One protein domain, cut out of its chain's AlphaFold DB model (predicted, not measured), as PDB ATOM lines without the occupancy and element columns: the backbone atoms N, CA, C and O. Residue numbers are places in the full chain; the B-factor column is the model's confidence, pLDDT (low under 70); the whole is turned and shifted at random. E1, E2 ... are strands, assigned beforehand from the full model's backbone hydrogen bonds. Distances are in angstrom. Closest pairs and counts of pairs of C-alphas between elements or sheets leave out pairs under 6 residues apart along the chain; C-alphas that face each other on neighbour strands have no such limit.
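Overview. This is residues 255 to 263 and 422 to 475 of the 700 residues of the protein "Conjugal transfer protein TraN" of Campylobacter lari (UniProt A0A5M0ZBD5). What is seen first? There is little regular structure: a ribbon of two antiparallel strands, E1 and E2, with unnamed residues 429 to 471 running back along it, looping beyond its cut end and returning to short E3 near the other end. How large is it? The printed part has 63 residues, with strands E1, E2, E3 in chain order and no named helix; the class is all strand, with 18 residues in named elements. It is only just compact, close to loose, with a radius of gyration of the C-alphas of 12.6 A, and only just elongated, spanning 40 by 20 by 15 A.

Arrangement. How do the neighbours pair? E1, residues 257 to 263, and E2, residues 422 to 428, are antiparallel at 149 degrees; N 259 and O 426, 2.9 A apart, are within hydrogen-bond range. Where is E3? E3, residues 472 to 475, pairs with no named strand, but residues 434 to 435 pair antiparallel with its residues 472 to 473. It is apart from E1.

Along the chain. Where does E1 begin? C-alpha 257 is at (-4.670, -48.637, -20.272); E1 measures 17.7 A and E2 19.6 A. Where does E3 end? C-alpha 475 is at (3.249, -57.226, -5.416), 10.6 A from C-alpha 472.

Size, cuts and confidence. Where is the cut? Residues 264 to 421 are not printed; C-alphas 263 and 422 are 5.4 A apart. Is any link long? E2 to E3 is, with 43 residues. Is confidence low? No printed residue is under 70.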
ATOM      1  N   ASP A 255       0.729 -46.784 -14.279       89.38
ATOM      2  CA  ASP A 255      -0.437 -46.414 -15.071       89.38
ATOM      3  C   ASP A 255      -0.918 -47.581 -15.944       89.38
ATOM      4  O   ASP A 255      -0.136 -48.403 -16.434       89.38
ATOM      5  N   GLY A 256      -2.238 -47.654 -16.097       87.00
ATOM      6  CA  GLY A 256      -2.925 -48.648 -16.912       87.00
ATOM      7  C   GLY A 256      -3.424 -48.085 -18.233       87.00
ATOM      8  O   GLY A 256      -3.388 -46.881 -18.482       87.00
ATOM      9  N   GLY A 257      -3.918 -48.983 -19.074       91.75
ATOM     10  CA  GLY A 257      -4.670 -48.637 -20.272       91.75
ATOM     11  C   GLY A 257      -6.175 -48.744 -20.045       91.75
ATOM     12  O   GLY A 257      -6.655 -49.076 -18.959       91.75
ATOM     13  N   SER A 258      -6.930 -48.499 -21.107       93.44
ATOM     14  CA  SER A 258      -8.368 -48.734 -21.144       93.44
ATOM     15  C   SER A 258      -8.777 -49.340 -22.481       93.44
ATOM     16  O   SER A 258      -8.104 -49.178 -23.499       93.44
ATOM     17  N   GLU A 259      -9.893 -50.054 -22.466       92.69
ATOM     18  CA  GLU A 259     -10.545 -50.598 -23.649       92.69
ATOM     19  C   GLU A 259     -11.999 -50.127 -23.664       92.69
ATOM     20  O   GLU A 259     -12.711 -50.279 -22.668       92.69
ATOM     21  N   LYS A 260     -12.434 -49.538 -24.783       92.69
ATOM     22  CA  LYS A 260     -13.823 -49.103 -24.960       92.69
ATOM     23  C   LYS A 260     -14.705 -50.322 -25.220       92.69
ATOM     24  O   LYS A 260     -14.441 -51.096 -26.135       92.69
ATOM     25  N   VAL A 261     -15.776 -50.443 -24.451       92.25
ATOM     26  CA  VAL A 261     -16.774 -51.508 -24.529       92.25
ATOM     27  C   VAL A 261     -18.160 -50.876 -24.664       92.25
ATOM     28  O   VAL A 261     -18.409 -49.758 -24.202       92.25
ATOM     29  N   GLU A 262     -19.075 -51.577 -25.327       91.31
ATOM     30  CA  GLU A 262     -20.476 -51.166 -25.408       91.31
ATOM     31  C   GLU A 262     -21.124 -51.271 -24.018       91.31
ATOM     32  O   GLU A 262     -21.130 -52.338 -23.404       91.31
ATOM     33  N   GLY A 263     -21.613 -50.143 -23.491       84.25
ATOM     34  CA  GLY A 263     -22.221 -50.074 -22.160       84.25
ATOM     35  C   GLY A 263     -23.702 -50.443 -22.188       84.25
ATOM     36  O   GLY A 263     -24.193 -51.126 -21.289       84.25
ATOM     37  N   TYR A 422     -24.682 -45.695 -24.879       92.50
ATOM     38  CA  TYR A 422     -23.559 -45.255 -24.061       92.50
ATOM     39  C   TYR A 422     -22.447 -46.289 -24.048       92.50
ATOM     40  O   TYR A 422     -22.645 -47.490 -24.270       92.50
ATOM     41  N   SER A 423     -21.251 -45.795 -23.776       93.25
ATOM     42  CA  SER A 423     -20.048 -46.603 -23.697       93.25
ATOM     43  C   SER A 423     -19.549 -46.760 -22.269       93.25
ATOM     44  O   SER A 423     -19.939 -46.045 -21.349       93.25
ATOM     45  N   THR A 424     -18.696 -47.753 -22.076       94.75
ATOM     46  CA  THR A 424     -17.953 -47.952 -20.841       94.75
ATOM     47  C   THR A 424     -16.514 -48.302 -21.179       94.75
ATOM     48  O   THR A 424     -16.225 -48.822 -22.255       94.75
ATOM     49  N   TYR A 425     -15.597 -48.005 -20.271       93.31
ATOM     50  CA  TYR A 425     -14.191 -48.326 -20.416       93.31
ATOM     51  C   TYR A 425     -13.798 -49.364 -19.377       93.31
ATOM     52  O   TYR A 425     -13.925 -49.130 -18.175       93.31
ATOM     53  N   LYS A 426     -13.292 -50.506 -19.840       95.31
ATOM     54  CA  LYS A 426     -12.649 -51.484 -18.966       95.31
ATOM     55  C   LYS A 426     -11.182 -51.113 -18.822       95.31
ATOM     56  O   LYS A 426     -10.483 -50.965 -19.825       95.31
ATOM     57  N   TYR A 427     -10.707 -50.960 -17.594       95.38
ATOM     58  CA  TYR A 427      -9.308 -50.640 -17.339       95.38
ATOM     59  C   TYR A 427      -8.437 -51.889 -17.433       95.38
ATOM     60  O   TYR A 427      -8.788 -52.971 -16.960       95.38
ATOM     61  N   THR A 428      -7.302 -51.739 -18.109       93.81
ATOM     62  CA  THR A 428      -6.400 -52.834 -18.460       93.81
ATOM     63  C   THR A 428      -5.007 -52.566 -17.917       93.81
ATOM     64  O   THR A 428      -4.587 -51.419 -17.756       93.81
ATOM     65  N   CYS A 429      -4.277 -53.641 -17.631       93.75
ATOM     66  CA  CYS A 429      -2.940 -53.558 -17.065       93.75
ATOM     67  C   CYS A 429      -1.915 -54.352 -17.878       93.75
ATOM     68  O   CYS A 429      -2.261 -55.382 -18.465       93.75
ATOM     69  N   PRO A 430      -0.644 -53.910 -17.894       88.94
ATOM     70  CA  PRO A 430       0.456 -54.687 -18.452       88.94
ATOM     71  C   PRO A 430       0.609 -56.058 -17.779       88.94
ATOM     72  O   PRO A 430       0.171 -56.274 -16.648       88.94
ATOM     73  N   SER A 431       1.286 -56.986 -18.461       88.06
ATOM     74  CA  SER A 431       1.465 -58.361 -17.977       88.06
ATOM     75  C   SER A 431       2.031 -58.414 -16.550       88.06
ATOM     76  O   SER A 431       3.054 -57.802 -16.235       88.06
ATOM     77  N   GLY A 432       1.358 -59.173 -15.685       84.44
ATOM     78  CA  GLY A 432       1.723 -59.341 -14.279       84.44
ATOM     79  C   GLY A 432       1.186 -58.269 -13.327       84.44
ATOM     80  O   GLY A 432       1.494 -58.365 -12.142       84.44
ATOM     81  N   TYR A 433       0.408 -57.296 -13.808       91.12
ATOM     82  CA  TYR A 433      -0.314 -56.319 -12.986       91.12
ATOM     83  C   TYR A 433      -1.824 -56.560 -13.044       91.12
ATOM     84  O   TYR A 433      -2.346 -57.048 -14.046       91.12
ATOM     85  N   THR A 434      -2.524 -56.170 -11.982       92.06
ATOM     86  CA  THR A 434      -3.988 -56.181 -11.890       92.06
ATOM     87  C   THR A 434      -4.519 -54.766 -11.664       92.06
ATOM     88  O   THR A 434      -3.886 -54.011 -10.925       92.06
ATOM     89  N   PRO A 435      -5.651 -54.378 -12.268       92.62
ATOM     90  CA  PRO A 435      -6.266 -53.080 -11.999       92.62
ATOM     91  C   PRO A 435      -6.779 -52.991 -10.550       92.62
ATOM     92  O   PRO A 435      -7.307 -53.967 -10.021       92.62
ATOM     93  N   LYS A 436      -6.609 -51.833  -9.900       92.62
ATOM     94  CA  LYS A 436      -7.209 -51.502  -8.594       92.62
ATOM     95  C   LYS A 436      -8.689 -51.152  -8.761       92.62
ATOM     96  O   LYS A 436      -9.516 -51.594  -7.972       92.62
ATOM     97  N   ASP A 437      -8.991 -50.381  -9.798       93.25
ATOM     98  CA  ASP A 437     -10.325 -50.089 -10.312       93.25
ATOM     99  C   ASP A 437     -10.446 -50.704 -11.711       93.25
ATOM    100  O   ASP A 437      -9.610 -50.447 -12.579       93.25
ATOM    101  N   GLU A 438     -11.458 -51.536 -11.941       93.44
ATOM    102  CA  GLU A 438     -11.684 -52.178 -13.242       93.44
ATOM    103  C   GLU A 438     -12.408 -51.262 -14.240       93.44
ATOM    104  O   GLU A 438     -12.495 -51.589 -15.429       93.44
ATOM    105  N   GLY A 439     -12.906 -50.111 -13.781       92.19
ATOM    106  CA  GLY A 439     -13.866 -49.306 -14.517       92.19
ATOM    107  C   GLY A 439     -15.169 -50.079 -14.711       92.19
ATOM    108  O   GLY A 439     -15.565 -50.899 -13.882       92.19
ATOM    109  N   GLY A 440     -15.827 -49.851 -15.843       89.75
ATOM    110  CA  GLY A 440     -17.005 -50.617 -16.224       89.75
ATOM    111  C   GLY A 440     -18.324 -49.861 -16.090       89.75
ATOM    112  O   GLY A 440     -18.383 -48.629 -16.045       89.75
ATOM    113  N   ASN A 441     -19.407 -50.632 -16.165       88.94
ATOM    114  CA  ASN A 441     -20.746 -50.088 -16.320       88.94
ATOM    115  C   ASN A 441     -21.239 -49.477 -14.999       88.94
ATOM    116  O   ASN A 441     -21.274 -50.139 -13.965       88.94
ATOM    117  N   CYS A 442     -21.654 -48.217 -15.069       88.69
ATOM    118  CA  CYS A 442     -22.197 -47.425 -13.974       88.69
ATOM    119  C   CYS A 442     -23.685 -47.694 -13.682       88.69
ATOM    120  O   CYS A 442     -24.231 -47.127 -12.742       88.69
ATOM    121  N   HIS A 443     -24.337 -48.560 -14.465       89.62
ATOM    122  CA  HIS A 443     -25.774 -48.844 -14.424       89.62
ATOM    123  C   HIS A 443     -26.632 -47.567 -14.469       89.62
ATOM    124  O   HIS A 443     -27.430 -47.323 -13.561       89.62
ATOM    125  N   PRO A 444     -26.477 -46.753 -15.527       89.62
ATOM    126  CA  PRO A 444     -27.106 -45.447 -15.613       89.62
ATOM    127  C   PRO A 444     -28.622 -45.586 -15.767       89.62
ATOM    128  O   PRO A 444     -29.125 -46.478 -16.459       89.62
ATOM    129  N   THR A 445     -29.357 -44.672 -15.140       86.56
ATOM    130  CA  THR A 445     -30.818 -44.568 -15.256       86.56
ATOM    131  C   THR A 445     -31.247 -43.410 -16.150       86.56
ATOM    132  O   THR A 445     -32.352 -43.427 -16.692       86.56
ATOM    133  N   SER A 446     -30.365 -42.429 -16.344       85.94
ATOM    134  CA  SER A 446     -30.545 -41.282 -17.226       85.94
ATOM    135  C   SER A 446     -29.210 -40.838 -17.832       85.94
ATOM    136  O   SER A 446     -28.146 -41.285 -17.408       85.94
ATOM    137  N   THR A 447     -29.254 -39.943 -18.820       84.75
ATOM    138  CA  THR A 447     -28.050 -39.332 -19.407       84.75
ATOM    139  C   THR A 447     -27.266 -38.470 -18.424       84.75
ATOM    140  O   THR A 447     -26.080 -38.261 -18.635       84.75
ATOM    141  N   ASP A 448     -27.896 -38.002 -17.344       85.75
ATOM    142  CA  ASP A 448     -27.229 -37.200 -16.309       85.75
ATOM    143  C   ASP A 448     -26.298 -38.059 -15.431       85.75
ATOM    144  O   ASP A 448     -25.404 -37.533 -14.771       85.75
ATOM    145  N   ASP A 449     -26.485 -39.387 -15.444       88.69
ATOM    146  CA  ASP A 449     -25.605 -40.352 -14.773       88.69
ATOM    147  C   ASP A 449     -24.338 -40.655 -15.602       88.69
ATOM    148  O   ASP A 449     -23.454 -41.387 -15.150       88.69
ATOM    149  N   LEU A 450     -24.264 -40.136 -16.832       89.31
ATOM    150  CA  LEU A 450     -23.181 -40.363 -17.779       89.31
ATOM    151  C   LEU A 450     -22.280 -39.128 -17.903       89.31
ATOM    152  O   LEU A 450     -22.701 -37.984 -17.759       89.31
ATOM    153  N   ILE A 451     -21.016 -39.377 -18.219       89.62
ATOM    154  CA  ILE A 451     -20.022 -38.366 -18.569       89.62
ATOM    155  C   ILE A 451     -20.231 -37.984 -20.032       89.62
ATOM    156  O   ILE A 451     -20.272 -38.865 -20.887       89.62
ATOM    157  N   ASP A 452     -20.331 -36.686 -20.305       84.75
ATOM    158  CA  ASP A 452     -20.311 -36.113 -21.654       84.75
ATOM    159  C   ASP A 452     -18.857 -36.033 -22.142       84.75
ATOM    160  O   ASP A 452     -18.059 -35.234 -21.637       84.75
ATOM    161  N   THR A 453     -18.481 -36.926 -23.064       80.94
ATOM    162  CA  THR A 453     -17.103 -37.015 -23.562       80.94
ATOM    163  C   THR A 453     -16.838 -36.224 -24.843       80.94
ATOM    164  O   THR A 453     -15.665 -36.008 -25.165       80.94
ATOM    165  N   ASP A 454     -17.871 -35.757 -25.549       77.06
ATOM    166  CA  ASP A 454     -17.739 -34.994 -26.799       77.06
ATOM    167  C   ASP A 454     -18.138 -33.509 -26.674       77.06
ATOM    168  O   ASP A 454     -17.832 -32.708 -27.564       77.06
ATOM    169  N   GLY A 455     -18.689 -33.120 -25.523       71.31
ATOM    170  CA  GLY A 455     -19.020 -31.750 -25.161       71.31
ATOM    171  C   GLY A 455     -20.306 -31.239 -25.806       71.31
ATOM    172  O   GLY A 455     -20.465 -30.017 -25.927       71.31
ATOM    173  N   ASP A 456     -21.194 -32.124 -26.263       71.69
ATOM    174  CA  ASP A 456     -22.478 -31.749 -26.861       71.69
ATOM    175  C   ASP A 456     -23.573 -31.419 -25.822       71.69
ATOM    176  O   ASP A 456     -24.632 -30.883 -26.176       71.69
ATOM    177  N   GLY A 457     -23.286 -31.650 -24.535       71.62
ATOM    178  CA  GLY A 457     -24.180 -31.437 -23.404       71.62
ATOM    179  C   GLY A 457     -24.999 -32.667 -23.000       71.62
ATOM    180  O   GLY A 457     -25.884 -32.527 -22.151       71.62
ATOM    181  N   ILE A 458     -24.748 -33.842 -23.583       80.50
ATOM    182  CA  ILE A 458     -25.452 -35.099 -23.319       80.50
ATOM    183  C   ILE A 458     -24.438 -36.174 -22.906       80.50
ATOM    184  O   ILE A 458     -23.506 -36.496 -23.631       80.50
ATOM    185  N   GLY A 459     -24.632 -36.782 -21.732       82.94
ATOM    186  CA  GLY A 459     -23.731 -37.833 -21.259       82.94
ATOM    187  C   GLY A 459     -23.769 -39.101 -22.127       82.94
ATOM    188  O   GLY A 459     -24.849 -39.615 -22.435       82.94
ATOM    189  N   ASP A 460     -22.592 -39.634 -22.475       88.19
ATOM    190  CA  ASP A 460     -22.410 -40.740 -23.430       88.19
ATOM    191  C   ASP A 460     -21.448 -41.855 -22.949       88.19
ATOM    192  O   ASP A 460     -21.307 -42.908 -23.592       88.19
ATOM    193  N   SER A 461     -20.811 -41.681 -21.786       92.88
ATOM    194  CA  SER A 461     -19.907 -42.677 -21.198       92.88
ATOM    195  C   SER A 461     -20.095 -42.860 -19.694       92.88
ATOM    196  O   SER A 461     -20.176 -41.899 -18.942       92.88
ATOM    197  N   CYS A 462     -20.089 -44.105 -19.217       92.94
ATOM    198  CA  CYS A 462     -20.204 -44.400 -17.783       92.94
ATOM    199  C   CYS A 462     -18.969 -44.010 -16.971       92.94
ATOM    200  O   CYS A 462     -19.055 -43.753 -15.772       92.94
ATOM    201  N   ASN A 463     -17.800 -44.035 -17.600       91.25
ATOM    202  CA  ASN A 463     -16.541 -43.757 -16.936       91.25
ATOM    203  C   ASN A 463     -15.526 -43.159 -17.912       91.25
ATOM    204  O   ASN A 463     -15.690 -43.204 -19.133       91.25
ATOM    205  N   SER A 464     -14.481 -42.555 -17.351       89.19
ATOM    206  CA  SER A 464     -13.421 -41.901 -18.116       89.19
ATOM    207  C   SER A 464     -12.673 -42.906 -18.992       89.19
ATOM    208  O   SER A 464     -12.354 -44.010 -18.543       89.19
ATOM    209  N   SER A 465     -12.314 -42.487 -20.207       89.38
ATOM    210  CA  SER A 465     -11.393 -43.225 -21.083       89.38
ATOM    211  C   SER A 465      -9.965 -43.266 -20.536       89.38
ATOM    212  O   SER A 465      -9.177 -44.125 -20.927       89.38
ATOM    213  N   ILE A 466      -9.638 -42.368 -19.611       88.00
ATOM    214  CA  ILE A 466      -8.362 -42.306 -18.908       88.00
ATOM    215  C   ILE A 466      -8.556 -42.958 -17.531       88.00
ATOM    216  O   ILE A 466      -9.337 -42.426 -16.733       88.00
ATOM    217  N   PRO A 467      -7.881 -44.087 -17.245       87.62
ATOM    218  CA  PRO A 467      -7.909 -44.711 -15.926       87.62
ATOM    219  C   PRO A 467      -7.345 -43.786 -14.836       87.62
ATOM    220  O   PRO A 467      -6.573 -42.872 -15.142       87.62
ATOM    221  N   PRO A 468      -7.641 -44.050 -13.551       89.88
ATOM    222  CA  PRO A 468      -6.950 -43.394 -12.448       89.88
ATOM    223  C   PRO A 468      -5.421 -43.538 -12.561       89.88
ATOM    224  O   PRO A 468      -4.907 -44.550 -13.041       89.88
ATOM    225  N   ALA A 469      -4.675 -42.539 -12.085       88.00
ATOM    226  CA  ALA A 469      -3.219 -42.646 -12.010       88.00
ATOM    227  C   ALA A 469      -2.823 -43.818 -11.100       88.00
ATOM    228  O   ALA A 469      -3.440 -44.027 -10.052       88.00
ATOM    229  N   ASN A 470      -1.777 -44.562 -11.468       90.19
ATOM    230  CA  ASN A 470      -1.285 -45.714 -10.706       90.19
ATOM    231  C   ASN A 470      -2.329 -46.830 -10.490       90.19
ATOM    232  O   ASN A 470      -2.284 -47.558  -9.492       90.19
ATOM    233  N   ASN A 471      -3.277 -46.973 -11.422       92.81
ATOM    234  CA  ASN A 471      -4.368 -47.936 -11.300       92.81
ATOM    235  C   ASN A 471      -3.931 -49.403 -11.457       92.81
ATOM    236  O   ASN A 471      -4.692 -50.295 -11.110       92.81
ATOM    237  N   CYS A 472      -2.725 -49.697 -11.942       92.19
ATOM    238  CA  CYS A 472      -2.235 -51.068 -12.065       92.19
ATOM    239  C   CYS A 472      -1.319 -51.432 -10.906       92.19
ATOM    240  O   CYS A 472      -0.313 -50.765 -10.689       92.19
ATOM    241  N   VAL A 473      -1.621 -52.521 -10.201       92.00
ATOM    242  CA  VAL A 473      -0.871 -52.984  -9.030       92.00
ATOM    243  C   VAL A 473      -0.263 -54.364  -9.234       92.00
ATOM    244  O   VAL A 473      -0.859 -55.256  -9.832       92.00
ATOM    245  N   LYS A 474       0.946 -54.544  -8.706       88.44
ATOM    246  CA  LYS A 474       1.607 -55.839  -8.555       88.44
ATOM    247  C   LYS A 474       2.350 -55.867  -7.225       88.44
ATOM    248  O   LYS A 474       2.983 -54.883  -6.846       88.44
ATOM    249  N   SER A 475       2.337 -57.010  -6.542       81.50
ATOM    250  CA  SER A 475       3.249 -57.226  -5.416       81.50
ATOM    251  C   SER A 475       4.671 -57.466  -5.932       81.50
ATOM    252  O   SER A 475       4.910 -58.396  -6.711       81.50
TER     253      SER A 475